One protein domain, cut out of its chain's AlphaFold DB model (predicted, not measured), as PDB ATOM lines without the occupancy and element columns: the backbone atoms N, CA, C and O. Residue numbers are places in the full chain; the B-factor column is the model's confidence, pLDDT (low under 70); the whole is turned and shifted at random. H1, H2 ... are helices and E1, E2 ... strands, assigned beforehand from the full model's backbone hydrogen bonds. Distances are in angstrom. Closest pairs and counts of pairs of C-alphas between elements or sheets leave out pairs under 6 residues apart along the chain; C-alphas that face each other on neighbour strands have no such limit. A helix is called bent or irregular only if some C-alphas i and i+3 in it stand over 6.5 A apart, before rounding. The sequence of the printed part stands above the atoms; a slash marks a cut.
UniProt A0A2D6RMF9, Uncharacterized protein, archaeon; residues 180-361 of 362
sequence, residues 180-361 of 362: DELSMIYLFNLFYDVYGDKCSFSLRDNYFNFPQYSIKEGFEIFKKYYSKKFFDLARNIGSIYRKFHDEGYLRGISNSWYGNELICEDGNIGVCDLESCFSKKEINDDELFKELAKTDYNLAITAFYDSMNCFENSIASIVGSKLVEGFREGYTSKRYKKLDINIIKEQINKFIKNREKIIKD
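AT A GLANCE: This is residues 180 to 361 of the 362 residues of an uncharacterized protein of archaeon (UniProt A0A2D6RMF9). What shape do the printed residues make? In an elongated helical body, H2b and H4 run lengthwise with H5 slanting across and packed on both, while at one end H1, with H6 packed on it, meets H2a, the arm of the bent helix H2 that turns off sharply from H2b. The small strand hairpin of E2 and E3 packs on H2b, and short H3 lies at the other end. What is it made of, and how large is it? The 182 printed residues hold six named helices and three named strands in the order H1 E1 H2 E2 E3 H3 H4 H5 H6; the class is mostly helix, and the one sheet, E2 - E3, is antiparallel. It is compact, with a radius of gyration of the C-alphas of 17.4 A and spans of 56 by 32 by 29 A.

HOW THE PARTS SIT: What does the first helix touch? H1, residues 180 to 198, touches H6, residues 341 to 358, at a steep tilt of 51 degrees, closest at the C-alphas of Asn 189 and Phe 351, 6.0 A. H2, residues 215 to 246, was assigned as one helix by its hydrogen bonds but is bent, with C-alphas 225 and 228 7.3 A apart; its arms H2a, residues 215 to 225, and H2b, residues 228 to 246, are only just about perpendicular at 71 degrees. H1 touches H2a with residues 190 to 194 alone, closest at the C-alphas of Val 194 and Gly 218, 5.8 A. Which helices form a bundle? H1, H2b, H4, residues 288 to 309, and H5, residues 314 to 333, form an up-and-down bundle, each running against the one before it in the chain. H5 touches H2b at a steep tilt of 42 degrees, closest at the C-alphas of Arg 235 and Gly 330, 4.1 A; H4 and H5 form a helical hairpin at a shallow tilt of 28 degrees, closest at the C-alphas of Tyr 305 and Gly 320, 4.4 A, where H4 touches with residues 301 to 309 alone. Where are the small elements? E2, residues 261 to 263, and E3, residues 269 to 271, are an antiparallel hairpin, with N 262 and O 270 within hydrogen-bond range at 2.8 A. E1, residues 200 to 202, pairs with no named strand; H3, residues 280 to 283, is close to H4 but not clearly touching, with the C-alphas of Lys 280 and Phe 289 closest at 6.2 A. Are the helix backbones complete? Every O i to N i+4 pair is within hydrogen-bond range in H2a and H5, against 13 of 15 in H1, 14 of 15 in H2b, 17 of 18 in H4 and 12 of 14 in H6; H3 is too short for such a pair.

IN THESE COORDINATES: Where do the first and last helices lie? H1 begins at C-alpha 180, (-18.819, -40.696, 42.353), and H6 ends at C-alpha 358, (-12.951, -35.824, 25.361); each is 24.4 A long from first to last C-alpha. Both are irregular: C-alphas 194 and 197 are 9.7 A apart in H1, and C-alphas 353 and 356 are 7.3 A apart in H6. How long are the others? From first to last C-alpha, H2b measures 26.5 A, H4 30.9 A and H5 28.5 A.

THE WHOLE: How far does it reach? The two C-alphas farthest apart, those of Pro 211 and Asn 284, are 56.5 A from each other, and the printed part has no cut. Which links are long, and where is confidence low? The links E1 to H2, with 12 residues, and H2 to E2, with 14, are long; pLDDT is under 70 in residues 203 to 206, 253 to 256 and 360 to 361, and its mean over the printed part of the model is 88.0.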
ATOM      1  N   ASP A 180     -19.320 -41.913  43.008       83.81
ATOM      2  CA  ASP A 180     -18.819 -40.696  42.353       83.81
ATOM      3  C   ASP A 180     -18.255 -40.997  40.956       83.81
ATOM      4  O   ASP A 180     -18.668 -40.345  39.997       83.81
ATOM      5  N   GLU A 181     -17.455 -42.059  40.799       82.94
ATOM      6  CA  GLU A 181     -16.974 -42.522  39.487       82.94
ATOM      7  C   GLU A 181     -18.151 -42.782  38.521       82.94
ATOM      8  O   GLU A 181     -18.109 -42.355  37.366       82.94
ATOM      9  N   LEU A 182     -19.244 -43.416  38.977       87.81
ATOM     10  CA  LEU A 182     -20.446 -43.620  38.148       87.81
ATOM     11  C   LEU A 182     -21.193 -42.314  37.832       87.81
ATOM     12  O   LEU A 182     -21.657 -42.128  36.704       87.81
ATOM     13  N   SER A 183     -21.314 -41.410  38.806       89.44
ATOM     14  CA  SER A 183     -21.891 -40.077  38.592       89.44
ATOM     15  C   SER A 183     -21.116 -39.327  37.500       89.44
ATOM     16  O   SER A 183     -21.702 -38.764  36.571       89.44
ATOM     17  N   MET A 184     -19.789 -39.429  37.526       84.75
ATOM     18  CA  MET A 184     -18.910 -38.821  36.539       84.75
ATOM     19  C   MET A 184     -18.993 -39.475  35.156       84.75
ATOM     20  O   MET A 184     -19.090 -38.748  34.168       84.75
ATOM     21  N   ILE A 185     -19.073 -40.809  35.047       87.31
ATOM     22  CA  ILE A 185     -19.382 -41.499  33.773       87.31
ATOM     23  C   ILE A 185     -20.642 -40.904  33.127       87.31
ATOM     24  O   ILE A 185     -20.662 -40.624  31.926       87.31
ATOM     25  N   TYR A 186     -21.708 -40.716  33.913       92.81
ATOM     26  CA  TYR A 186     -22.957 -40.142  33.418       92.81
ATOM     27  C   TYR A 186     -22.797 -38.678  32.991       92.81
ATOM     28  O   TYR A 186     -23.392 -38.288  31.988       92.81
ATOM     29  N   LEU A 187     -21.990 -37.883  33.701       90.81
ATOM     30  CA  LEU A 187     -21.731 -36.481  33.369       90.81
ATOM     31  C   LEU A 187     -20.919 -36.341  32.069       90.81
ATOM     32  O   LEU A 187     -21.324 -35.603  31.172       90.81
ATOM     33  N   PHE A 188     -19.843 -37.119  31.908       88.81
ATOM     34  CA  PHE A 188     -19.069 -37.187  30.663       88.81
ATOM     35  C   PHE A 188     -19.928 -37.641  29.473       88.81
ATOM     36  O   PHE A 188     -19.892 -37.025  28.407       88.81
ATOM     37  N   ASN A 189     -20.738 -38.691  29.647       92.56
ATOM     38  CA  ASN A 189     -21.631 -39.181  28.595       92.56
ATOM     39  C   ASN A 189     -22.752 -38.183  28.249       92.56
ATOM     40  O   ASN A 189     -23.176 -38.142  27.094       92.56
ATOM     41  N   LEU A 190     -23.212 -37.377  29.214       94.12
ATOM     42  CA  LEU A 190     -24.153 -36.276  28.997       94.12
ATOM     43  C   LEU A 190     -23.510 -35.155  28.171       94.12
ATOM     44  O   LEU A 190     -24.063 -34.791  27.138       94.12
ATOM     45  N   PHE A 191     -22.339 -34.647  28.565       91.94
ATOM     46  CA  PHE A 191     -21.643 -33.611  27.790       91.94
ATOM     47  C   PHE A 191     -21.292 -34.086  26.369       91.94
ATOM     48  O   PHE A 191     -21.442 -33.321  25.413       91.94
ATOM     49  N   TYR A 192     -20.932 -35.362  26.197       92.19
ATOM     50  CA  TYR A 192     -20.715 -35.947  24.871       92.19
ATOM     51  C   TYR A 192     -21.995 -36.057  24.028       92.19
ATOM     52  O   TYR A 192     -21.947 -35.805  22.829       92.19
ATOM     53  N   ASP A 193     -23.151 -36.384  24.611       93.56
ATOM     54  CA  ASP A 193     -24.415 -36.446  23.852       93.56
ATOM     55  C   ASP A 193     -24.919 -35.074  23.383       93.56
ATOM     56  O   ASP A 193     -25.708 -35.008  22.442       93.56
ATOM     57  N   VAL A 194     -24.486 -33.993  24.035       92.62
ATOM     58  CA  VAL A 194     -24.880 -32.618  23.693       92.62
ATOM     59  C   VAL A 194     -23.923 -32.006  22.665       92.62
ATOM     60  O   VAL A 194     -24.366 -31.364  21.719       92.62
ATOM     61  N   TYR A 195     -22.612 -32.215  22.826       91.75
ATOM     62  CA  TYR A 195     -21.583 -31.511  22.045       91.75
ATOM     63  C   TYR A 195     -20.734 -32.423  21.140       91.75
ATOM     64  O   TYR A 195     -20.012 -31.926  20.271       91.75
ATOM     65  N   GLY A 196     -20.811 -33.745  21.313       90.50
ATOM     66  CA  GLY A 196     -20.008 -34.733  20.591       90.50
ATOM     67  C   GLY A 196     -18.505 -34.499  20.742       90.50
ATOM     68  O   GLY A 196     -18.025 -34.025  21.771       90.50
ATOM     69  N   ASP A 197     -17.769 -34.756  19.658       88.06
ATOM     70  CA  ASP A 197     -16.317 -34.548  19.548       88.06
ATOM     71  C   ASP A 197     -15.884 -33.059  19.659       88.06
ATOM     72  O   ASP A 197     -14.704 -32.751  19.522       88.06
ATOM     73  N   LYS A 198     -16.816 -32.116  19.898       88.94
ATOM     74  CA  LYS A 198     -16.513 -30.702  20.199       88.94
ATOM     75  C   LYS A 198     -16.350 -30.419  21.696       88.94
ATOM     76  O   LYS A 198     -15.908 -29.326  22.046       88.94
ATOM     77  N   CYS A 199     -16.739 -31.345  22.576       89.19
ATOM     78  CA  CYS A 199     -16.448 -31.235  24.002       89.19
ATOM     79  C   CYS A 199     -15.090 -31.868  24.309       89.19
ATOM     80  O   CYS A 199     -14.801 -32.980  23.874       89.19
ATOM     81  N   SER A 200     -14.290 -31.167  25.106       87.50
ATOM     82  CA  SER A 200     -13.105 -31.720  25.752       87.50
ATOM     83  C   SER A 200     -13.100 -31.394  27.243       87.50
ATOM     84  O   SER A 200     -13.783 -30.475  27.684       87.50
ATOM     85  N   PHE A 201     -12.330 -32.138  28.022       83.25
ATOM     86  CA  PHE A 201     -12.168 -31.956  29.457       83.25
ATOM     87  C   PHE A 201     -10.678 -31.829  29.771       83.25
ATOM     88  O   PHE A 201      -9.892 -32.655  29.300       83.25
ATOM     89  N   SER A 202     -10.310 -30.791  30.522       75.31
ATOM     90  CA  SER A 202      -8.957 -30.633  31.070       75.31
ATOM     91  C   SER A 202      -8.861 -31.420  32.371       75.31
ATOM     92  O   SER A 202      -9.706 -31.234  33.253       75.31
ATOM     93  N   LEU A 203      -7.861 -32.295  32.500       67.62
ATOM     94  CA  LEU A 203      -7.622 -33.003  33.758       67.62
ATOM     95  C   LEU A 203      -7.005 -32.070  34.801       67.62
ATOM     96  O   LEU A 203      -7.374 -32.143  35.971       67.62
ATOM     97  N   ARG A 204      -6.118 -31.164  34.374       68.81
ATOM     98  CA  ARG A 204      -5.505 -30.162  35.252       68.81
ATOM     99  C   ARG A 204      -6.543 -29.188  35.812       68.81
ATOM    100  O   ARG A 204      -6.631 -29.008  37.024       68.81
ATOM    101  N   ASP A 205      -7.365 -28.605  34.941       66.50
ATOM    102  CA  ASP A 205      -8.265 -27.503  35.306       66.50
ATOM    103  C   ASP A 205      -9.666 -27.986  35.743       66.50
ATOM    104  O   ASP A 205     -10.531 -27.170  36.052       66.50
ATOM    105  N   ASN A 206      -9.917 -29.306  35.768       69.75
ATOM    106  CA  ASN A 206     -11.201 -29.936  36.132       69.75
ATOM    107  C   ASN A 206     -12.423 -29.449  35.310       69.75
ATOM    108  O   ASN A 206     -13.567 -29.600  35.743       69.75
ATOM    109  N   TYR A 207     -12.213 -28.877  34.117       76.12
ATOM    110  CA  TYR A 207     -13.229 -28.094  33.402       76.12
ATOM    111  C   TYR A 207     -13.648 -28.671  32.037       76.12
ATOM    112  O   TYR A 207     -12.815 -29.079  31.217       76.12
ATOM    113  N   PHE A 208     -14.959 -28.633  31.756       82.69
ATOM    114  CA  PHE A 208     -15.546 -29.010  30.464       82.69
ATOM    115  C   PHE A 208     -15.502 -27.842  29.469       82.69
ATOM    116  O   PHE A 208     -16.241 -26.869  29.578       82.69
ATOM    117  N   ASN A 209     -14.667 -27.983  28.445       84.56
ATOM    118  CA  ASN A 209     -14.486 -27.034  27.355       84.56
ATOM    119  C   ASN A 209     -15.359 -27.417  26.144       84.56
ATOM    120  O   ASN A 209     -15.259 -28.534  25.632       84.56
ATOM    121  N   PHE A 210     -16.160 -26.481  25.636       86.19
ATOM    122  CA  PHE A 210     -16.976 -26.611  24.416       86.19
ATOM    123  C   PHE A 210     -17.077 -25.245  23.704       86.19
ATOM    124  O   PHE A 210     -17.041 -24.211  24.370       86.19
ATOM    125  N   PRO A 211     -17.210 -25.194  22.362       78.44
ATOM    126  CA  PRO A 211     -17.133 -23.937  21.607       78.44
ATOM    127  C   PRO A 211     -18.372 -23.038  21.746       78.44
ATOM    128  O   PRO A 211     -18.276 -21.832  21.539       78.44
ATOM    129  N   GLN A 212     -19.536 -23.609  22.063       83.88
ATOM    130  CA  GLN A 212     -20.778 -22.891  22.356       83.88
ATOM    131  C   GLN A 212     -21.537 -23.668  23.433       83.88
ATOM    132  O   GLN A 212     -21.640 -24.890  23.347       83.88
ATOM    133  N   TYR A 213     -22.052 -22.967  24.443       82.31
ATOM    134  CA  TYR A 213     -22.772 -23.568  25.566       82.31
ATOM    135  C   TYR A 213     -24.289 -23.456  25.373       82.31
ATOM    136  O   TYR A 213     -24.808 -22.370  25.119       82.31
ATOM    137  N   SER A 214     -25.003 -24.573  25.525       87.62
ATOM    138  CA  SER A 214     -26.448 -24.673  25.311       87.62
ATOM    139  C   SER A 214     -27.148 -25.312  26.510       87.62
ATOM    140  O   SER A 214     -27.239 -26.535  26.645       87.62
ATOM    141  N   ILE A 215     -27.686 -24.461  27.392       88.56
ATOM    142  CA  ILE A 215     -28.466 -24.896  28.564       88.56
ATOM    143  C   ILE A 215     -29.702 -25.693  28.125       88.56
ATOM    144  O   ILE A 215     -30.061 -26.681  28.763       88.56
ATOM    145  N   LYS A 216     -30.357 -25.287  27.028       93.12
ATOM    146  CA  LYS A 216     -31.594 -25.921  26.558       93.12
ATOM    147  C   LYS A 216     -31.348 -27.353  26.082       93.12
ATOM    148  O   LYS A 216     -31.988 -28.271  26.586       93.12
ATOM    149  N   GLU A 217     -30.415 -27.549  25.152       92.62
ATOM    150  CA  GLU A 217     -30.120 -28.878  24.598       92.62
ATOM    151  C   GLU A 217     -29.537 -29.793  25.681       92.62
ATOM    152  O   GLU A 217     -29.971 -30.937  25.827       92.62
ATOM    153  N   GLY A 218     -28.650 -29.260  26.533       92.88
ATOM    154  CA  GLY A 218     -28.144 -29.973  27.704       92.88
ATOM    155  C   GLY A 218     -29.249 -30.436  28.654       92.88
ATOM    156  O   GLY A 218     -29.248 -31.592  29.077       92.88
ATOM    157  N   PHE A 219     -30.234 -29.581  28.944       95.81
ATOM    158  CA  PHE A 219     -31.368 -29.931  29.798       95.81
ATOM    159  C   PHE A 219     -32.320 -30.942  29.143       95.81
ATOM    160  O   PHE A 219     -32.810 -31.846  29.824       95.81
ATOM    161  N   GLU A 220     -32.565 -30.846  27.835       96.69
ATOM    162  CA  GLU A 220     -33.417 -31.786  27.096       96.69
ATOM    163  C   GLU A 220     -32.791 -33.191  27.030       96.69
ATOM    164  O   GLU A 220     -33.460 -34.177  27.363       96.69
ATOM    165  N   ILE A 221     -31.494 -33.296  26.712       96.94
ATOM    166  CA  ILE A 221     -30.730 -34.556  26.744       96.94
ATOM    167  C   ILE A 221     -30.655 -35.115  28.173       96.94
ATOM    168  O   ILE A 221     -30.932 -36.301  28.390       96.94
ATOM    169  N   PHE A 222     -30.359 -34.272  29.169       97.31
ATOM    170  CA  PHE A 222     -30.358 -34.659  30.581       97.31
ATOM    171  C   PHE A 222     -31.710 -35.242  31.007       97.31
ATOM    172  O   PHE A 222     -31.762 -36.369  31.507       97.31
ATOM    173  N   LYS A 223     -32.810 -34.517  30.776       97.62
ATOM    174  CA  LYS A 223     -34.171 -34.929  31.151       97.62
ATOM    175  C   LYS A 223     -34.561 -36.253  30.493       97.62
ATOM    176  O   LYS A 223     -35.152 -37.101  31.158       97.62
ATOM    177  N   LYS A 224     -34.213 -36.437  29.215       97.31
ATOM    178  CA  LYS A 224     -34.576 -37.618  28.421       97.31
ATOM    179  C   LYS A 224     -33.769 -38.871  28.777       97.31
ATOM    180  O   LYS A 224     -34.342 -39.956  28.791       97.31
ATOM    181  N   TYR A 225     -32.470 -38.743  29.071       97.25
ATOM    182  CA  TYR A 225     -31.570 -39.904  29.167       97.25
ATOM    183  C   TYR A 225     -30.835 -40.077  30.506       97.25
ATOM    184  O   TYR A 225     -30.464 -41.208  30.836       97.25
ATOM    185  N   TYR A 226     -30.608 -39.016  31.288       97.75
ATOM    186  CA  TYR A 226     -29.700 -39.049  32.451       97.75
ATOM    187  C   TYR A 226     -30.368 -38.741  33.792       97.75
ATOM    188  O   TYR A 226     -29.970 -39.310  34.806       97.75
ATOM    189  N   SER A 227     -31.420 -37.922  33.810       97.88
ATOM    190  CA  SER A 227     -32.088 -37.455  35.032       97.88
ATOM    191  C   SER A 227     -32.524 -38.605  35.949       97.88
ATOM    192  O   SER A 227     -32.294 -38.561  37.156       97.88
ATOM    193  N   LYS A 228     -33.054 -39.699  35.377       96.94
ATOM    194  CA  LYS A 228     -33.398 -40.910  36.140       96.94
ATOM    195  C   LYS A 228     -32.175 -41.673  36.666       96.94
ATOM    196  O   LYS A 228     -32.281 -42.281  37.728       96.94
ATOM    197  N   LYS A 229     -31.041 -41.661  35.956       96.38
ATOM    198  CA  LYS A 229     -29.829 -42.399  36.350       96.38
ATOM    199  C   LYS A 229     -29.191 -41.789  37.600       96.38
ATOM    200  O   LYS A 229     -28.968 -42.506  38.570       96.38
ATOM    201  N   PHE A 230     -28.989 -40.469  37.604       96.62
ATOM    202  CA  PHE A 230     -28.516 -39.724  38.777       96.62
ATOM    203  C   PHE A 230     -29.486 -39.849  39.966       96.62
ATOM    204  O   PHE A 230     -29.070 -40.100  41.093       96.62
ATOM    205  N   PHE A 231     -30.794 -39.752  39.708       96.94
ATOM    206  CA  PHE A 231     -31.825 -39.859  40.742       96.94
ATOM    207  C   PHE A 231     -31.900 -41.247  41.402       96.94
ATOM    208  O   PHE A 231     -31.872 -41.345  42.628       96.94
ATOM    209  N   ASP A 232     -31.964 -42.331  40.612       96.12
ATOM    210  CA  ASP A 232     -32.002 -43.701  41.151       96.12
ATOM    211  C   ASP A 232     -30.691 -44.048  41.900       96.12
ATOM    212  O   ASP A 232     -30.752 -44.786  42.883       96.12
ATOM    213  N   LEU A 233     -29.540 -43.482  41.495       95.75
ATOM    214  CA  LEU A 233     -28.254 -43.595  42.199       95.75
ATOM    215  C   LEU A 233     -28.304 -42.933  43.585       95.75
ATOM    216  O   LEU A 233     -28.142 -43.612  44.601       95.75
ATOM    217  N   ALA A 234     -28.586 -41.630  43.645       95.56
ATOM    218  CA  ALA A 234     -28.582 -40.893  44.907       95.56
ATOM    219  C   ALA A 234     -29.680 -41.359  45.880       95.56
ATOM    220  O   ALA A 234     -29.462 -41.345  47.091       95.56
ATOM    221  N   ARG A 235     -30.828 -41.856  45.389       96.56
ATOM    222  CA  ARG A 235     -31.874 -42.444  46.249       96.56
ATOM    223  C   ARG A 235     -31.388 -43.656  47.035       96.56
ATOM    224  O   ARG A 235     -31.752 -43.820  48.204       96.56
ATOM    225  N   ASN A 236     -30.567 -44.506  46.430       95.75
ATOM    226  CA  ASN A 236     -30.012 -45.656  47.138       95.75
ATOM    227  C   ASN A 236     -29.069 -45.206  48.256       95.75
ATOM    228  O   ASN A 236     -29.176 -45.712  49.369       95.75
ATOM    229  N   ILE A 237     -28.236 -44.198  47.989       95.19
ATOM    230  CA  ILE A 237     -27.329 -43.600  48.975       95.19
ATOM    231  C   ILE A 237     -28.132 -42.945  50.112       95.19
ATOM    232  O   ILE A 237     -27.895 -43.247  51.278       95.19
ATOM    233  N   GLY A 238     -29.183 -42.178  49.809       95.81
ATOM    234  CA  GLY A 238     -30.086 -41.622  50.829       95.81
ATOM    235  C   GLY A 238     -30.759 -42.692  51.694       95.81
ATOM    236  O   GLY A 238     -30.850 -42.547  52.912       95.81
ATOM    237  N   SER A 239     -31.165 -43.810  51.086       96.00
ATOM    238  CA  SER A 239     -31.729 -44.958  51.813       96.00
ATOM    239  C   SER A 239     -30.691 -45.643  52.714       96.00
ATOM    240  O   SER A 239     -31.033 -46.084  53.811       96.00
ATOM    241  N   ILE A 240     -29.421 -45.692  52.291       94.31
ATOM    242  CA  ILE A 240     -28.296 -46.178  53.102       94.31
ATOM    243  C   ILE A 240     -28.068 -45.249  54.299       94.31
ATOM    244  O   ILE A 240     -28.130 -45.728  55.429       94.31
ATOM    245  N   TYR A 241     -27.910 -43.935  54.099       94.00
ATOM    246  CA  TYR A 241     -27.746 -42.963  55.196       94.00
ATOM    247  C   TYR A 241     -28.914 -43.026  56.186       94.00
ATOM    248  O   TYR A 241     -28.719 -42.984  57.400       94.00
ATOM    249  N   ARG A 242     -30.143 -43.226  55.694       95.56
ATOM    250  CA  ARG A 242     -31.286 -43.410  56.588       95.56
ATOM    251  C   ARG A 242     -31.185 -44.686  57.421       95.56
ATOM    252  O   ARG A 242     -31.508 -44.642  58.607       95.56
ATOM    253  N   LYS A 243     -30.689 -45.787  56.842       95.44
ATOM    254  CA  LYS A 243     -30.395 -47.011  57.595       95.44
ATOM    255  C   LYS A 243     -29.307 -46.783  58.652       95.44
ATOM    256  O   LYS A 243     -29.489 -47.268  59.760       95.44
ATOM    257  N   PHE A 244     -28.233 -46.035  58.368       94.25
ATOM    258  CA  PHE A 244     -27.241 -45.655  59.396       94.25
ATOM    259  C   PHE A 244     -27.932 -45.008  60.602       94.25
ATOM    260  O   PHE A 244     -27.788 -45.487  61.728       94.25
ATOM    261  N   HIS A 245     -28.740 -43.976  60.352       95.19
ATOM    262  CA  HIS A 245     -29.355 -43.180  61.413       95.19
ATOM    263  C   HIS A 245     -30.421 -43.974  62.194       95.19
ATOM    264  O   HIS A 245     -30.463 -43.887  63.420       95.19
ATOM    265  N   ASP A 246     -31.233 -44.800  61.518       95.25
ATOM    266  CA  ASP A 246     -32.193 -45.711  62.169       95.25
ATOM    267  C   ASP A 246     -31.493 -46.801  63.009       95.25
ATOM    268  O   ASP A 246     -31.972 -47.159  64.083       95.25
ATOM    269  N   GLU A 247     -30.344 -47.317  62.554       95.94
ATOM    270  CA  GLU A 247     -29.543 -48.325  63.267       95.94
ATOM    271  C   GLU A 247     -28.716 -47.744  64.430       95.94
ATOM    272  O   GLU A 247     -28.054 -48.505  65.149       95.94
ATOM    273  N   GLY A 248     -28.748 -46.420  64.626       95.06
ATOM    274  CA  GLY A 248     -28.037 -45.709  65.688       95.06
ATOM    275  C   GLY A 248     -26.580 -45.367  65.362       95.06
ATOM    276  O   GLY A 248     -25.746 -45.407  66.268       95.06
ATOM    277  N   TYR A 249     -26.264 -45.052  64.102       94.38
ATOM    278  CA  TYR A 249     -24.930 -44.646  63.643       94.38
ATOM    279  C   TYR A 249     -24.961 -43.405  62.746       94.38
ATOM    280  O   TYR A 249     -26.003 -43.020  62.226       94.38
ATOM    281  N   LEU A 250     -23.779 -42.830  62.547       89.88
ATOM    282  CA  LEU A 250     -23.446 -41.728  61.644       89.88
ATOM    283  C   LEU A 250     -22.292 -42.178  60.728       89.88
ATOM    284  O   LEU A 250     -21.439 -42.949  61.183       89.88
ATOM    285  N   ARG A 251     -22.219 -41.686  59.483       86.25
ATOM    286  CA  ARG A 251     -21.018 -41.803  58.628       86.25
ATOM    287  C   ARG A 251     -19.866 -40.978  59.196       86.25
ATOM    288  O   ARG A 251     -18.732 -41.450  59.163       86.25
ATOM    289  N   GLY A 252     -20.185 -39.807  59.753       75.50
ATOM    290  CA  GLY A 252     -19.225 -38.845  60.295       75.50
ATOM    291  C   GLY A 252     -18.551 -38.003  59.207       75.50
ATOM    292  O   GLY A 252     -18.311 -38.481  58.106       75.50
ATOM    293  N   ILE A 253     -18.222 -36.748  59.542       65.44
ATOM    294  CA  ILE A 253     -17.958 -35.640  58.596       65.44
ATOM    295  C   ILE A 253     -17.021 -36.007  57.435       65.44
ATOM    296  O   ILE A 253     -17.334 -35.719  56.284       65.44
ATOM    297  N   SER A 254     -15.884 -36.653  57.712       62.88
ATOM    298  CA  SER A 254     -14.900 -37.030  56.683       62.88
ATOM    299  C   SER A 254     -15.387 -38.108  55.712       62.88
ATOM    300  O   SER A 254     -14.816 -38.255  54.635       62.88
ATOM    301  N   ASN A 255     -16.433 -38.850  56.080       67.94
ATOM    302  CA  ASN A 255     -16.967 -39.969  55.314       67.94
ATOM    303  C   ASN A 255     -18.416 -39.706  54.840       67.94
ATOM    304  O   ASN A 255     -18.987 -40.572  54.179       67.94
ATOM    305  N   SER A 256     -18.977 -38.513  55.100       67.88
ATOM    306  CA  SER A 256     -20.268 -37.999  54.593       67.88
ATOM    307  C   SER A 256     -20.228 -37.638  53.089       67.88
ATOM    308  O   SER A 256     -20.800 -36.636  52.658       67.88
ATOM    309  N   TRP A 257     -19.505 -38.420  52.282       71.75
ATOM    310  CA  TRP A 257     -19.253 -38.189  50.856       71.75
ATOM    311  C   TRP A 257     -19.634 -39.415  50.031       71.75
ATOM    312  O   TRP A 257     -19.231 -40.539  50.330       71.75
ATOM    313  N   TYR A 258     -20.361 -39.173  48.941       73.94
ATOM    314  CA  TYR A 258     -20.987 -40.207  48.120       73.94
ATOM    315  C   TYR A 258     -20.021 -41.060  47.275       73.94
ATOM    316  O   TYR A 258     -20.466 -41.976  46.588       73.94
ATOM    317  N   GLY A 259     -18.709 -40.798  47.324       77.19
ATOM    318  CA  GLY A 259     -17.686 -41.703  46.789       77.19
ATOM    319  C   GLY A 259     -17.374 -42.894  47.704       77.19
ATOM    320  O   GLY A 259     -16.969 -43.942  47.209       77.19
ATOM    321  N   ASN A 260     -17.661 -42.810  49.009       84.12
ATOM    322  CA  ASN A 260     -17.465 -43.925  49.952       84.12
ATOM    323  C   ASN A 260     -18.598 -44.979  49.896       84.12
ATOM    324  O   ASN A 260     -18.710 -45.860  50.756       84.12
ATOM    325  N   GLU A 261     -19.455 -44.889  48.878       90.62
ATOM    326  CA  GLU A 261     -20.502 -45.849  48.554       90.62
ATOM    327  C   GLU A 261     -20.144 -46.603  47.259       90.62
ATOM    328  O   GLU A 261     -19.915 -46.005  46.205       90.62
ATOM    329  N   LEU A 262     -20.093 -47.937  47.337       90.88
ATOM    330  CA  LEU A 262     -19.489 -48.814  46.328       90.88
ATOM    331  C   LEU A 262     -20.511 -49.661  45.571       90.88
ATOM    332  O   LEU A 262     -21.354 -50.327  46.175       90.88
ATOM    333  N   ILE A 263     -20.387 -49.708  44.248       91.19
ATOM    334  CA  ILE A 263     -21.322 -50.379  43.343       91.19
ATOM    335  C   ILE A 263     -20.874 -51.820  43.081       91.19
ATOM    336  O   ILE A 263     -19.791 -52.084  42.553       91.19
ATOM    337  N   CYS A 264     -21.740 -52.768  43.427       91.38
ATOM    338  CA  CYS A 264     -21.516 -54.202  43.275       91.38
ATOM    339  C   CYS A 264     -21.996 -54.721  41.908       91.38
ATOM    340  O   CYS A 264     -22.886 -54.149  41.275       91.38
ATOM    341  N   GLU A 265     -21.452 -55.859  41.468       88.25
ATOM    342  CA  GLU A 265     -21.794 -56.499  40.182       88.25
ATOM    343  C   GLU A 265     -23.262 -56.948  40.061       88.25
ATOM    344  O   GLU A 265     -23.729 -57.225  38.958       88.25
ATOM    345  N   ASP A 266     -23.999 -57.011  41.170       89.75
ATOM    346  CA  ASP A 266     -25.422 -57.361  41.226       89.75
ATOM    347  C   ASP A 266     -26.354 -56.134  41.331       89.75
ATOM    348  O   ASP A 266     -27.543 -56.282  41.649       89.75
ATOM    349  N   GLY A 267     -25.807 -54.931  41.117       91.25
ATOM    350  CA  GLY A 267     -26.519 -53.655  41.183       91.25
ATOM    351  C   GLY A 267     -26.774 -53.125  42.598       91.25
ATOM    352  O   GLY A 267     -27.458 -52.108  42.739       91.25
ATOM    353  N   ASN A 268     -26.270 -53.782  43.651       94.44
ATOM    354  CA  ASN A 268     -26.323 -53.219  44.999       94.44
ATOM    355  C   ASN A 268     -25.293 -52.098  45.215       94.44
ATOM    356  O   ASN A 268     -24.260 -52.051  44.551       94.44
ATOM    357  N   ILE A 269     -25.560 -51.239  46.201       94.12
ATOM    358  CA  ILE A 269     -24.594 -50.298  46.770       94.12
ATOM    359  C   ILE A 269     -24.242 -50.764  48.188       94.12
ATOM    360  O   ILE A 269     -25.132 -50.999  49.008       94.12
ATOM    361  N   GLY A 270     -22.949 -50.913  48.466       93.38
ATOM    362  CA  GLY A 270     -22.397 -51.112  49.805       93.38
ATOM    363  C   GLY A 270     -21.615 -49.890  50.285       93.38
ATOM    364  O   GLY A 270     -21.541 -48.886  49.582       93.38
ATOM    365  N   VAL A 271     -21.016 -49.977  51.470       92.56
ATOM    366  CA  VAL A 271     -20.192 -48.905  52.054       92.56
ATOM    367  C   VAL A 271     -18.744 -49.339  52.247       92.56
ATOM    368  O   VAL A 271     -18.475 -50.490  52.596       92.56
ATOM    369  N   CYS A 272     -17.827 -48.395  52.059       89.44
ATOM    370  CA  CYS A 272     -16.447 -48.464  52.530       89.44
ATOM    371  C   CYS A 272     -16.140 -47.280  53.453       89.44
ATOM    372  O   CYS A 272     -17.000 -46.422  53.693       89.44
ATOM    373  N   ASP A 273     -14.916 -47.288  53.983       83.25
ATOM    374  CA  ASP A 273     -14.332 -46.249  54.825       83.25
ATOM    375  C   ASP A 273     -15.206 -45.985  56.058       83.25
ATOM    376  O   ASP A 273     -16.152 -45.188  56.064       83.25
ATOM    377  N   LEU A 274     -14.948 -46.785  57.096       87.12
ATOM    378  CA  LEU A 274     -15.785 -46.880  58.300       87.12
ATOM    379  C   LEU A 274     -15.084 -46.353  59.566       87.12
ATOM    380  O   LEU A 274     -15.651 -46.403  60.657       87.12
ATOM    381  N   GLU A 275     -13.859 -45.837  59.447       81.00
ATOM    382  CA  GLU A 275     -13.060 -45.320  60.560       81.00
ATOM    383  C   GLU A 275     -13.624 -44.021  61.153       81.00
ATOM    384  O   GLU A 275     -13.502 -43.798  62.356       81.00
ATOM    385  N   SER A 276     -14.292 -43.187  60.350       79.00
ATOM    386  CA  SER A 276     -14.930 -41.948  60.827       79.00
ATOM    387  C   SER A 276     -16.385 -42.144  61.263       79.00
ATOM    388  O   SER A 276     -17.014 -41.194  61.719       79.00
ATOM    389  N   CYS A 277     -16.940 -43.356  61.150       86.75
ATOM    390  CA  CYS A 277     -18.314 -43.632  61.568       86.75
ATOM    391  C   CYS A 277     -18.437 -43.635  63.098       86.75
ATOM    392  O   CYS A 277     -17.538 -44.106  63.799       86.75
ATOM    393  N   PHE A 278     -19.559 -43.147  63.633       85.25
ATOM    394  CA  PHE A 278     -19.819 -43.061  65.079       85.25
ATOM    395  C   PHE A 278     -21.136 -43.724  65.459       85.25
ATOM    396  O   PHE A 278     -22.120 -43.606  64.736       85.25
ATOM    397  N   SER A 279     -21.165 -44.403  66.607       89.31
ATOM    398  CA  SER A 279     -22.386 -44.995  67.160       89.31
ATOM    399  C   SER A 279     -23.020 -44.103  68.229       89.31
ATOM    400  O   SER A 279     -22.330 -43.457  69.018       89.31
ATOM    401  N   LYS A 280     -24.350 -44.149  68.342       89.12
ATOM    402  CA  LYS A 280     -25.118 -43.490  69.412       89.12
ATOM    403  C   LYS A 280     -24.627 -43.885  70.813       89.12
ATOM    404  O   LYS A 280     -24.632 -43.066  71.722       89.12
ATOM    405  N   LYS A 281     -24.149 -45.126  70.971       88.88
ATOM    406  CA  LYS A 281     -23.573 -45.648  72.225       88.88
ATOM    407  C   LYS A 281     -22.238 -45.002  72.607       88.88
ATOM    408  O   LYS A 281     -21.924 -44.955  73.786       88.88
ATOM    409  N   GLU A 282     -21.450 -44.547  71.635       84.56
ATOM    410  CA  GLU A 282     -20.191 -43.831  71.888       84.56
ATOM    411  C   GLU A 282     -20.418 -42.342  72.156       84.56
ATOM    412  O   GLU A 282     -19.646 -41.737  72.889       84.56
ATOM    413  N   ILE A 283     -21.477 -41.769  71.575       85.81
ATOM    414  CA  ILE A 283     -21.901 -40.384  71.823       85.81
ATOM    415  C   ILE A 283     -22.566 -40.259  73.204       85.81
ATOM    416  O   ILE A 283     -22.365 -39.260  73.883       85.81
ATOM    417  N   ASN A 284     -23.313 -41.285  73.636       88.25
ATOM    418  CA  ASN A 284     -23.974 -41.376  74.948       88.25
ATOM    419  C   ASN A 284     -24.913 -40.191  75.280       88.25
ATOM    420  O   ASN A 284     -25.198 -39.909  76.441       88.25
ATOM    421  N   ASP A 285     -25.418 -39.524  74.244       89.62
ATOM    422  CA  ASP A 285     -26.331 -38.387  74.318       89.62
ATOM    423  C   ASP A 285     -27.383 -38.529  73.204       89.62
ATOM    424  O   ASP A 285     -27.073 -38.759  72.029       89.62
ATOM    425  N   ASP A 286     -28.652 -38.462  73.603       93.50
ATOM    426  CA  ASP A 286     -29.808 -38.697  72.745       93.50
ATOM    427  C   ASP A 286     -30.227 -37.466  71.930       93.50
ATOM    428  O   ASP A 286     -30.943 -37.613  70.939       93.50
ATOM    429  N   GLU A 287     -29.832 -36.264  72.342       94.94
ATOM    430  CA  GLU A 287     -30.114 -34.995  71.668       94.94
ATOM    431  C   GLU A 287     -28.975 -34.652  70.706       94.94
ATOM    432  O   GLU A 287     -29.212 -34.477  69.508       94.94
ATOM    433  N   LEU A 288     -27.727 -34.726  71.177       87.50
ATOM    434  CA  LEU A 288     -26.533 -34.544  70.353       87.50
ATOM    435  C   LEU A 288     -26.499 -35.527  69.171       87.50
ATOM    436  O   LEU A 288     -26.186 -35.124  68.053       87.50
ATOM    437  N   PHE A 289     -26.898 -36.792  69.361       89.69
ATOM    438  CA  PHE A 289     -27.016 -37.739  68.243       89.69
ATOM    439  C   PHE A 289     -28.028 -37.279  67.177       89.69
ATOM    440  O   PHE A 289     -27.786 -37.470  65.986       89.69
ATOM    441  N   LYS A 290     -29.151 -36.658  67.571       93.25
ATOM    442  CA  LYS A 290     -30.173 -36.167  66.627       93.25
ATOM    443  C   LYS A 290     -29.656 -34.975  65.821       93.25
ATOM    444  O   LYS A 290     -29.856 -34.942  64.608       93.25
ATOM    445  N   GLU A 291     -28.953 -34.037  66.453       90.56
ATOM    446  CA  GLU A 291     -28.370 -32.882  65.756       90.56
ATOM    447  C   GLU A 291     -27.184 -33.273  64.857       90.56
ATOM    448  O   GLU A 291     -27.066 -32.789  63.726       90.56
ATOM    449  N   LEU A 292     -26.354 -34.226  65.292       86.38
ATOM    450  CA  LEU A 292     -25.303 -34.796  64.447       86.38
ATOM    451  C   LEU A 292     -25.885 -35.576  63.254       86.38
ATOM    452  O   LEU A 292     -25.364 -35.446  62.149       86.38
ATOM    453  N   ALA A 293     -27.005 -36.292  63.414       91.31
ATOM    454  CA  ALA A 293     -27.694 -36.966  62.307       91.31
ATOM    455  C   ALA A 293     -28.292 -35.986  61.276       91.31
ATOM    456  O   ALA A 293     -28.294 -36.279  60.079       91.31
ATOM    457  N   LYS A 294     -28.763 -34.801  61.701       91.12
ATOM    458  CA  LYS A 294     -29.133 -33.717  60.767       91.12
ATOM    459  C   LYS A 294     -27.904 -33.179  60.033       91.12
ATOM    460  O   LYS A 294     -27.970 -32.951  58.829       91.12
ATOM    461  N   THR A 295     -26.796 -32.988  60.752       86.12
ATOM    462  CA  THR A 295     -25.526 -32.505  60.189       86.12
ATOM    463  C   THR A 295     -24.983 -33.465  59.128       86.12
ATOM    464  O   THR A 295     -24.704 -33.024  58.021       86.12
ATOM    465  N   ASP A 296     -24.920 -34.769  59.406       86.88
ATOM    466  CA  ASP A 296     -24.442 -35.805  58.473       86.88
ATOM    467  C   ASP A 296     -25.291 -35.864  57.184       86.88
ATOM    468  O   ASP A 296     -24.781 -35.805  56.065       86.88
ATOM    469  N   TYR A 297     -26.621 -35.837  57.337       91.06
ATOM    470  CA  TYR A 297     -27.577 -35.741  56.226       91.06
ATOM    471  C   TYR A 297     -27.393 -34.467  55.378       91.06
ATOM    472  O   TYR A 297     -27.459 -34.526  54.147       91.06
ATOM    473  N   ASN A 298     -27.149 -33.317  56.015       87.38
ATOM    474  CA  ASN A 298     -26.913 -32.054  55.315       87.38
ATOM    475  C   ASN A 298     -25.548 -32.036  54.606       87.38
ATOM    476  O   ASN A 298     -25.471 -31.555  53.479       87.38
ATOM    477  N   LEU A 299     -24.498 -32.594  55.217       83.00
ATOM    478  CA  LEU A 299     -23.166 -32.711  54.614       83.00
ATOM    479  C   LEU A 299     -23.200 -33.557  53.337       83.00
ATOM    480  O   LEU A 299     -22.678 -33.120  52.314       83.00
ATOM    481  N   ALA A 300     -23.891 -34.701  53.359       85.12
ATOM    482  CA  ALA A 300     -24.078 -35.530  52.169       85.12
ATOM    483  C   ALA A 300     -24.816 -34.779  51.043       85.12
ATOM    484  O   ALA A 300     -24.416 -34.850  49.882       85.12
ATOM    485  N   ILE A 301     -25.858 -34.003  51.377       88.69
ATOM    486  CA  ILE A 301     -26.570 -33.134  50.422       88.69
ATOM    487  C   ILE A 301     -25.641 -32.075  49.816       88.69
ATOM    488  O   ILE A 301     -25.646 -31.897  48.596       88.69
ATOM    489  N   THR A 302     -24.840 -31.399  50.639       83.19
ATOM    490  CA  THR A 302     -23.860 -30.407  50.179       83.19
ATOM    491  C   THR A 302     -22.811 -31.050  49.270       83.19
ATOM    492  O   THR A 302     -22.552 -30.530  48.189       83.19
ATOM    493  N   ALA A 303     -22.296 -32.234  49.619       80.88
ATOM    494  CA  ALA A 303     -21.318 -32.961  48.808       80.88
ATOM    495  C   ALA A 303     -21.830 -33.287  47.388       80.88
ATOM    496  O   ALA A 303     -21.083 -33.136  46.423       80.88
ATOM    497  N   PHE A 304     -23.103 -33.675  47.223       84.12
ATOM    498  CA  PHE A 304     -23.696 -33.881  45.889       84.12
ATOM    499  C   PHE A 304     -23.788 -32.598  45.049       84.12
ATOM    500  O   PHE A 304     -23.720 -32.667  43.821       84.12
ATOM    501  N   TYR A 305     -23.994 -31.445  45.690       80.19
ATOM    502  CA  TYR A 305     -24.143 -30.162  45.006       80.19
ATOM    503  C   TYR A 305     -22.772 -29.566  44.653       80.19
ATOM    504  O   TYR A 305     -22.532 -29.202  43.502       80.19
ATOM    505  N   ASP A 306     -21.836 -29.558  45.600       76.50
ATOM    506  CA  ASP A 306     -20.513 -28.948  45.441       76.50
ATOM    507  C   ASP A 306     -19.608 -29.732  44.476       76.50
ATOM    508  O   ASP A 306     -18.982 -29.119  43.610       76.50
ATOM    509  N   SER A 307     -19.617 -31.076  44.518       76.00
ATOM    510  CA  SER A 307     -18.915 -31.924  43.527       76.00
ATOM    511  C   SER A 307     -19.458 -31.798  42.096       76.00
ATOM    512  O   SER A 307     -18.878 -32.371  41.176       76.00
ATOM    513  N   MET A 308     -20.578 -31.095  41.896       83.31
ATOM    514  CA  MET A 308     -21.146 -30.803  40.576       83.31
ATOM    515  C   MET A 308     -21.030 -29.318  40.206       83.31
ATOM    516  O   MET A 308     -20.901 -28.988  39.031       83.31
ATOM    517  N   ASN A 309     -21.012 -28.405  41.178       75.62
ATOM    518  CA  ASN A 309     -20.746 -26.989  40.916       75.62
ATOM    519  C   ASN A 309     -19.272 -26.696  40.612       75.62
ATOM    520  O   ASN A 309     -18.996 -25.677  39.987       75.62
ATOM    521  N   CYS A 310     -18.334 -27.579  40.981       71.50
ATOM    522  CA  CYS A 310     -16.911 -27.425  40.650       71.50
ATOM    523  C   CYS A 310     -16.617 -27.380  39.136       71.50
ATOM    524  O   CYS A 310     -15.558 -26.911  38.744       71.50
ATOM    525  N   PHE A 311     -17.553 -27.820  38.287       75.69
ATOM    526  CA  PHE A 311     -17.471 -27.682  36.826       75.69
ATOM    527  C   PHE A 311     -17.907 -26.300  36.308       75.69
ATOM    528  O   PHE A 311     -17.977 -26.108  35.096       75.69
ATOM    529  N   GLU A 312     -18.282 -25.378  37.204       75.62
ATOM    530  CA  GLU A 312     -18.726 -23.998  36.938       75.62
ATOM    531  C   GLU A 312     -19.744 -23.880  35.784       75.62
ATOM    532  O   GLU A 312     -19.724 -22.958  34.967       75.62
ATOM    533  N   ASN A 313     -20.658 -24.856  35.698       84.06
ATOM    534  CA  ASN A 313     -21.570 -25.011  34.573       84.06
ATOM    535  C   ASN A 313     -22.993 -25.390  35.006       84.06
ATOM    536  O   ASN A 313     -23.203 -26.343  35.757       84.06
ATOM    537  N   SER A 314     -23.997 -24.692  34.468       87.81
ATOM    538  CA  SER A 314     -25.401 -24.839  34.882       87.81
ATOM    539  C   SER A 314     -25.978 -26.240  34.639       87.81
ATOM    540  O   SER A 314     -26.841 -26.667  35.402       87.81
ATOM    541  N   ILE A 315     -25.516 -26.979  33.621       90.31
ATOM    542  CA  ILE A 315     -25.934 -28.378  33.413       90.31
ATOM    543  C   ILE A 315     -25.449 -29.265  34.562       90.31
ATOM    544  O   ILE A 315     -26.213 -30.098  35.050       90.31
ATOM    545  N   ALA A 316     -24.226 -29.049  35.050       87.69
ATOM    546  CA  ALA A 316     -23.716 -29.769  36.208       87.69
ATOM    547  C   ALA A 316     -24.460 -29.355  37.496       87.69
ATOM    548  O   ALA A 316     -24.917 -30.226  38.234       87.69
ATOM    549  N   SER A 317     -24.751 -28.067  37.712       89.44
ATOM    550  CA  SER A 317     -25.604 -27.616  38.831       89.44
ATOM    551  C   SER A 317     -27.011 -28.247  38.817       89.44
ATOM    552  O   SER A 317     -27.568 -28.571  39.872       89.44
ATOM    553  N   ILE A 318     -27.589 -28.488  37.633       93.50
ATOM    554  CA  ILE A 318     -28.855 -29.224  37.464       93.50
ATOM    555  C   ILE A 318     -28.692 -30.714  37.820       93.50
ATOM    556  O   ILE A 318     -29.573 -31.288  38.468       93.50
ATOM    557  N   VAL A 319     -27.567 -31.342  37.461       94.06
ATOM    558  CA  VAL A 319     -27.226 -32.715  37.880       94.06
ATOM    559  C   VAL A 319     -27.093 -32.809  39.405       94.06
ATOM    560  O   VAL A 319     -27.745 -33.660  40.009       94.06
ATOM    561  N   GLY A 320     -26.343 -31.900  40.042       92.50
ATOM    562  CA  GLY A 320     -26.215 -31.811  41.504       92.50
ATOM    563  C   GLY A 320     -27.568 -31.643  42.198       92.50
ATOM    564  O   GLY A 320     -27.897 -32.376  43.129       92.50
ATOM    565  N   SER A 321     -28.420 -30.763  41.666       94.94
ATOM    566  CA  SER A 321     -29.798 -30.585  42.147       94.94
ATOM    567  C   SER A 321     -30.622 -31.881  42.073       94.94
ATOM    568  O   SER A 321     -31.399 -32.178  42.984       94.94
ATOM    569  N   LYS A 322     -30.437 -32.695  41.023       97.12
ATOM    570  CA  LYS A 322     -31.151 -33.972  40.846       97.12
ATOM    571  C   LYS A 322     -30.605 -35.102  41.723       97.12
ATOM    572  O   LYS A 322     -31.383 -35.951  42.162       97.12
ATOM    573  N   LEU A 323     -29.303 -35.099  42.006       95.75
ATOM    574  CA  LEU A 323     -28.690 -35.972  43.009       95.75
ATOM    575  C   LEU A 323     -29.280 -35.673  44.399       95.75
ATOM    576  O   LEU A 323     -29.780 -36.581  45.062       95.75
ATOM    577  N   VAL A 324     -29.354 -34.395  44.790       96.00
ATOM    578  CA  VAL A 324     -29.999 -33.964  46.045       96.00
ATOM    579  C   VAL A 324     -31.480 -34.368  46.103       96.00
ATOM    580  O   VAL A 324     -31.937 -34.851  47.139       96.00
ATOM    581  N   GLU A 325     -32.235 -34.232  45.007       97.19
ATOM    582  CA  GLU A 325     -33.633 -34.693  44.926       97.19
ATOM    583  C   GLU A 325     -33.757 -36.207  45.192       97.19
ATOM    584  O   GLU A 325     -34.585 -36.631  46.001       97.19
ATOM    585  N   GLY A 326     -32.897 -37.020  44.564       97.00
ATOM    586  CA  GLY A 326     -32.871 -38.473  44.752       97.00
ATOM    587  C   GLY A 326     -32.521 -38.873  46.183       97.00
ATOM    588  O   GLY A 326     -33.255 -39.643  46.806       97.00
ATOM    589  N   PHE A 327     -31.446 -38.304  46.738       96.56
ATOM    590  CA  PHE A 327     -31.023 -38.547  48.121       96.56
ATOM    591  C   PHE A 327     -32.138 -38.223  49.125       96.56
ATOM    592  O   PHE A 327     -32.414 -39.024  50.021       96.56
ATOM    593  N   ARG A 328     -32.852 -37.106  48.924       97.06
ATOM    594  CA  ARG A 328     -34.008 -36.714  49.745       97.06
ATOM    595  C   ARG A 328     -35.176 -37.700  49.642       97.06
ATOM    596  O   ARG A 328     -35.740 -38.038  50.686       97.06
ATOM    597  N   GLU A 329     -35.517 -38.217  48.451       97.75
ATOM    598  CA  GLU A 329     -36.534 -39.285  48.335       97.75
ATOM    599  C   GLU A 329     -36.096 -40.517  49.136       97.75
ATOM    600  O   GLU A 329     -36.872 -41.058  49.921       97.75
ATOM    601  N   GLY A 330     -34.841 -40.940  48.975       96.88
ATOM    602  CA  GLY A 330     -34.314 -42.170  49.571       96.88
ATOM    603  C   GLY A 330     -34.277 -42.120  51.087       96.88
ATOM    604  O   GLY A 330     -34.790 -43.014  51.759       96.88
ATOM    605  N   TYR A 331     -33.745 -41.024  51.622       96.94
ATOM    606  CA  TYR A 331     -33.629 -40.817  53.059       96.94
ATOM    607  C   TYR A 331     -34.995 -40.693  53.753       96.94
ATOM    608  O   TYR A 331     -35.179 -41.153  54.882       96.94
ATOM    609  N   THR A 332     -35.983 -40.108  53.071       96.69
ATOM    610  CA  THR A 332     -37.336 -39.940  53.622       96.69
ATOM    611  C   THR A 332     -38.156 -41.229  53.522       96.69
ATOM    612  O   THR A 332     -38.815 -41.623  54.481       96.69
ATOM    613  N   SER A 333     -38.114 -41.902  52.368       93.81
ATOM    614  CA  SER A 333     -38.990 -43.041  52.046       93.81
ATOM    615  C   SER A 333     -38.417 -44.418  52.398       93.81
ATOM    616  O   SER A 333     -39.159 -45.399  52.372       93.81
ATOM    617  N   LYS A 334     -37.111 -44.506  52.690       89.75
ATOM    618  CA  LYS A 334     -36.346 -45.758  52.872       89.75
ATOM    619  C   LYS A 334     -36.325 -46.667  51.625       89.75
ATOM    620  O   LYS A 334     -36.026 -47.858  51.728       89.75
ATOM    621  N   ARG A 335     -36.649 -46.132  50.438       83.31
ATOM    622  CA  ARG A 335     -36.796 -46.892  49.179       83.31
ATOM    623  C   ARG A 335     -35.476 -47.142  48.459       83.31
ATOM    624  O   ARG A 335     -35.150 -46.521  47.443       83.31
ATOM    625  N   TYR A 336     -34.773 -48.153  48.941       89.44
ATOM    626  CA  TYR A 336     -33.671 -48.762  48.216       89.44
ATOM    627  C   TYR A 336     -34.169 -49.571  47.001       89.44
ATOM    628  O   TYR A 336     -35.142 -50.320  47.096       89.44
ATOM    629  N   LYS A 337     -33.490 -49.451  45.854       90.50
ATOM    630  CA  LYS A 337     -33.777 -50.198  44.618       90.50
ATOM    631  C   LYS A 337     -32.465 -50.509  43.900       90.50
ATOM    632  O   LYS A 337     -31.802 -49.580  43.451       90.50
ATOM    633  N   LYS A 338     -32.139 -51.790  43.688       92.56
ATOM    634  CA  LYS A 338     -30.970 -52.204  42.888       92.56
ATOM    635  C   LYS A 338     -30.844 -51.409  41.581       92.56
ATOM    636  O   LYS A 338     -31.833 -51.195  40.871       92.56
ATOM    637  N   LEU A 339     -29.624 -50.969  41.288       93.62
ATOM    638  CA  LEU A 339     -29.282 -50.316  40.032       93.62
ATOM    639  C   LEU A 339     -29.289 -51.334  38.889       93.62
ATOM    640  O   LEU A 339     -29.013 -52.516  39.088       93.62
ATOM    641  N   ASP A 340     -29.591 -50.868  37.681       93.88
ATOM    642  CA  ASP A 340     -29.538 -51.712  36.490       93.88
ATOM    643  C   ASP A 340     -28.083 -51.865  36.027       93.88
ATOM    644  O   ASP A 340     -27.464 -50.928  35.516       93.88
ATOM    645  N   ILE A 341     -27.535 -53.063  36.229       91.75
ATOM    646  CA  ILE A 341     -26.144 -53.383  35.911       91.75
ATOM    647  C   ILE A 341     -25.842 -53.317  34.406       91.75
ATOM    648  O   ILE A 341     -24.708 -53.029  34.025       91.75
ATOM    649  N   ASN A 342     -26.836 -53.558  33.546       92.19
ATOM    650  CA  ASN A 342     -26.655 -53.524  32.099       92.19
ATOM    651  C   ASN A 342     -26.566 -52.072  31.629       92.19
ATOM    652  O   ASN A 342     -25.608 -51.718  30.948       92.19
ATOM    653  N   ILE A 343     -27.462 -51.207  32.121       92.56
ATOM    654  CA  ILE A 343     -27.392 -49.758  31.882       92.56
ATOM    655  C   ILE A 343     -26.063 -49.182  32.397       92.56
ATOM    656  O   ILE A 343     -25.460 -48.344  31.729       92.56
ATOM    657  N   ILE A 344     -25.554 -49.631  33.550       91.44
ATOM    658  CA  ILE A 344     -24.235 -49.192  34.036       91.44
ATOM    659  C   ILE A 344     -23.115 -49.649  33.085       91.44
ATOM    660  O   ILE A 344     -22.277 -48.834  32.700       91.44
ATOM    661  N   LYS A 345     -23.108 -50.919  32.654       89.19
ATOM    662  CA  LYS A 345     -22.106 -51.460  31.714       89.19
ATOM    663  C   LYS A 345     -22.132 -50.755  30.355       89.19
ATOM    664  O   LYS A 345     -21.072 -50.425  29.828       89.19
ATOM    665  N   GLU A 346     -23.310 -50.447  29.816       91.94
ATOM    666  CA  GLU A 346     -23.469 -49.617  28.613       91.94
ATOM    667  C   GLU A 346     -22.815 -48.240  28.779       91.94
ATOM    668  O   GLU A 346     -22.120 -47.767  27.881       91.94
ATOM    669  N   GLN A 347     -23.015 -47.598  29.932       91.62
ATOM    670  CA  GLN A 347     -22.491 -46.259  30.203       91.62
ATOM    671  C   GLN A 347     -20.972 -46.268  30.436       91.62
ATOM    672  O   GLN A 347     -20.297 -45.380  29.916       91.62
ATOM    673  N   ILE A 348     -20.422 -47.291  31.106       87.25
ATOM    674  CA  ILE A 348     -18.968 -47.539  31.197       87.25
ATOM    675  C   ILE A 348     -18.369 -47.710  29.792       87.25
ATOM    676  O   ILE A 348     -17.421 -47.012  29.435       87.25
ATOM    677  N   ASN A 349     -18.941 -48.598  28.972       86.69
ATOM    678  CA  ASN A 349     -18.442 -48.889  27.625       86.69
ATOM    679  C   ASN A 349     -18.498 -47.654  26.710       86.69
ATOM    680  O   ASN A 349     -17.555 -47.386  25.964       86.69
ATOM    681  N   LYS A 350     -19.585 -46.878  26.796       89.88
ATOM    682  CA  LYS A 350     -19.744 -45.608  26.080       89.88
ATOM    683  C   LYS A 350     -18.708 -44.574  26.518       89.88
ATOM    684  O   LYS A 350     -18.071 -43.973  25.657       89.88
ATOM    685  N   PHE A 351     -18.512 -44.404  27.827       87.00
ATOM    686  CA  PHE A 351     -17.512 -43.480  28.354       87.00
ATOM    687  C   PHE A 351     -16.120 -43.855  27.848       87.00
ATOM    688  O   PHE A 351     -15.446 -43.013  27.270       87.00
ATOM    689  N   ILE A 352     -15.721 -45.125  27.958       81.75
ATOM    690  CA  ILE A 352     -14.404 -45.597  27.505       81.75
ATOM    691  C   ILE A 352     -14.203 -45.370  26.002       81.75
ATOM    692  O   ILE A 352     -13.151 -44.872  25.614       81.75
ATOM    693  N   LYS A 353     -15.213 -45.648  25.164       86.38
ATOM    694  CA  LYS A 353     -15.155 -45.396  23.710       86.38
ATOM    695  C   LYS A 353     -14.910 -43.919  23.364       86.38
ATOM    696  O   LYS A 353     -14.309 -43.628  22.332       86.38
ATOM    697  N   ASN A 354     -15.393 -43.001  24.198       85.12
ATOM    698  CA  ASN A 354     -15.315 -41.561  23.953       85.12
ATOM    699  C   ASN A 354     -14.208 -40.873  24.776       85.12
ATOM    700  O   ASN A 354     -13.848 -39.737  24.473       85.12
ATOM    701  N   ARG A 355     -13.650 -41.550  25.792       79.19
ATOM    702  CA  ARG A 355     -12.685 -41.006  26.761       79.19
ATOM    703  C   ARG A 355     -11.514 -40.329  26.064       79.19
ATOM    704  O   ARG A 355     -11.237 -39.175  26.355       79.19
ATOM    705  N   GLU A 356     -10.882 -41.033  25.131       76.69
ATOM    706  CA  GLU A 356      -9.682 -40.593  24.403       76.69
ATOM    707  C   GLU A 356      -9.943 -39.419  23.439       76.69
ATOM    708  O   GLU A 356      -8.999 -38.819  22.938       76.69
ATOM    709  N   LYS A 357     -11.214 -39.074  23.183       80.75
ATOM    710  CA  LYS A 357     -11.598 -37.876  22.421       80.75
ATOM    711  C   LYS A 357     -11.862 -36.663  23.309       80.75
ATOM    712  O   LYS A 357     -11.564 -35.540  22.918       80.75
ATOM    713  N   ILE A 358     -12.499 -36.892  24.460       79.38
ATOM    714  CA  ILE A 358     -12.951 -35.824  25.361       79.38
ATOM    715  C   ILE A 358     -11.808 -35.421  26.292       79.38
ATOM    716  O   ILE A 358     -11.494 -34.243  26.425       79.38
ATOM    717  N   ILE A 359     -11.195 -36.390  26.967       75.94
ATOM    718  CA  ILE A 359     -10.167 -36.131  27.970       75.94
ATOM    719  C   ILE A 359      -8.850 -35.789  27.277       75.94
ATOM    720  O   ILE A 359      -8.327 -36.584  26.499       75.94
ATOM    721  N   LYS A 360      -8.303 -34.624  27.617       68.81
ATOM    722  CA  LYS A 360      -6.911 -34.264  27.346       68.81
ATOM    723  C   LYS A 360      -6.078 -34.682  28.554       68.81
ATOM    724  O   LYS A 360      -6.447 -34.357  29.673       68.81
ATOM    725  N   ASP A 361      -4.982 -35.403  28.340       62.09
ATOM    726  CA  ASP A 361      -3.949 -35.552  29.370       62.09
ATOM    727  C   ASP A 361      -3.072 -34.276  29.332       62.09
ATOM    728  O   ASP A 361      -2.129 -34.216  28.541       62.09
TER     729      ASP A 361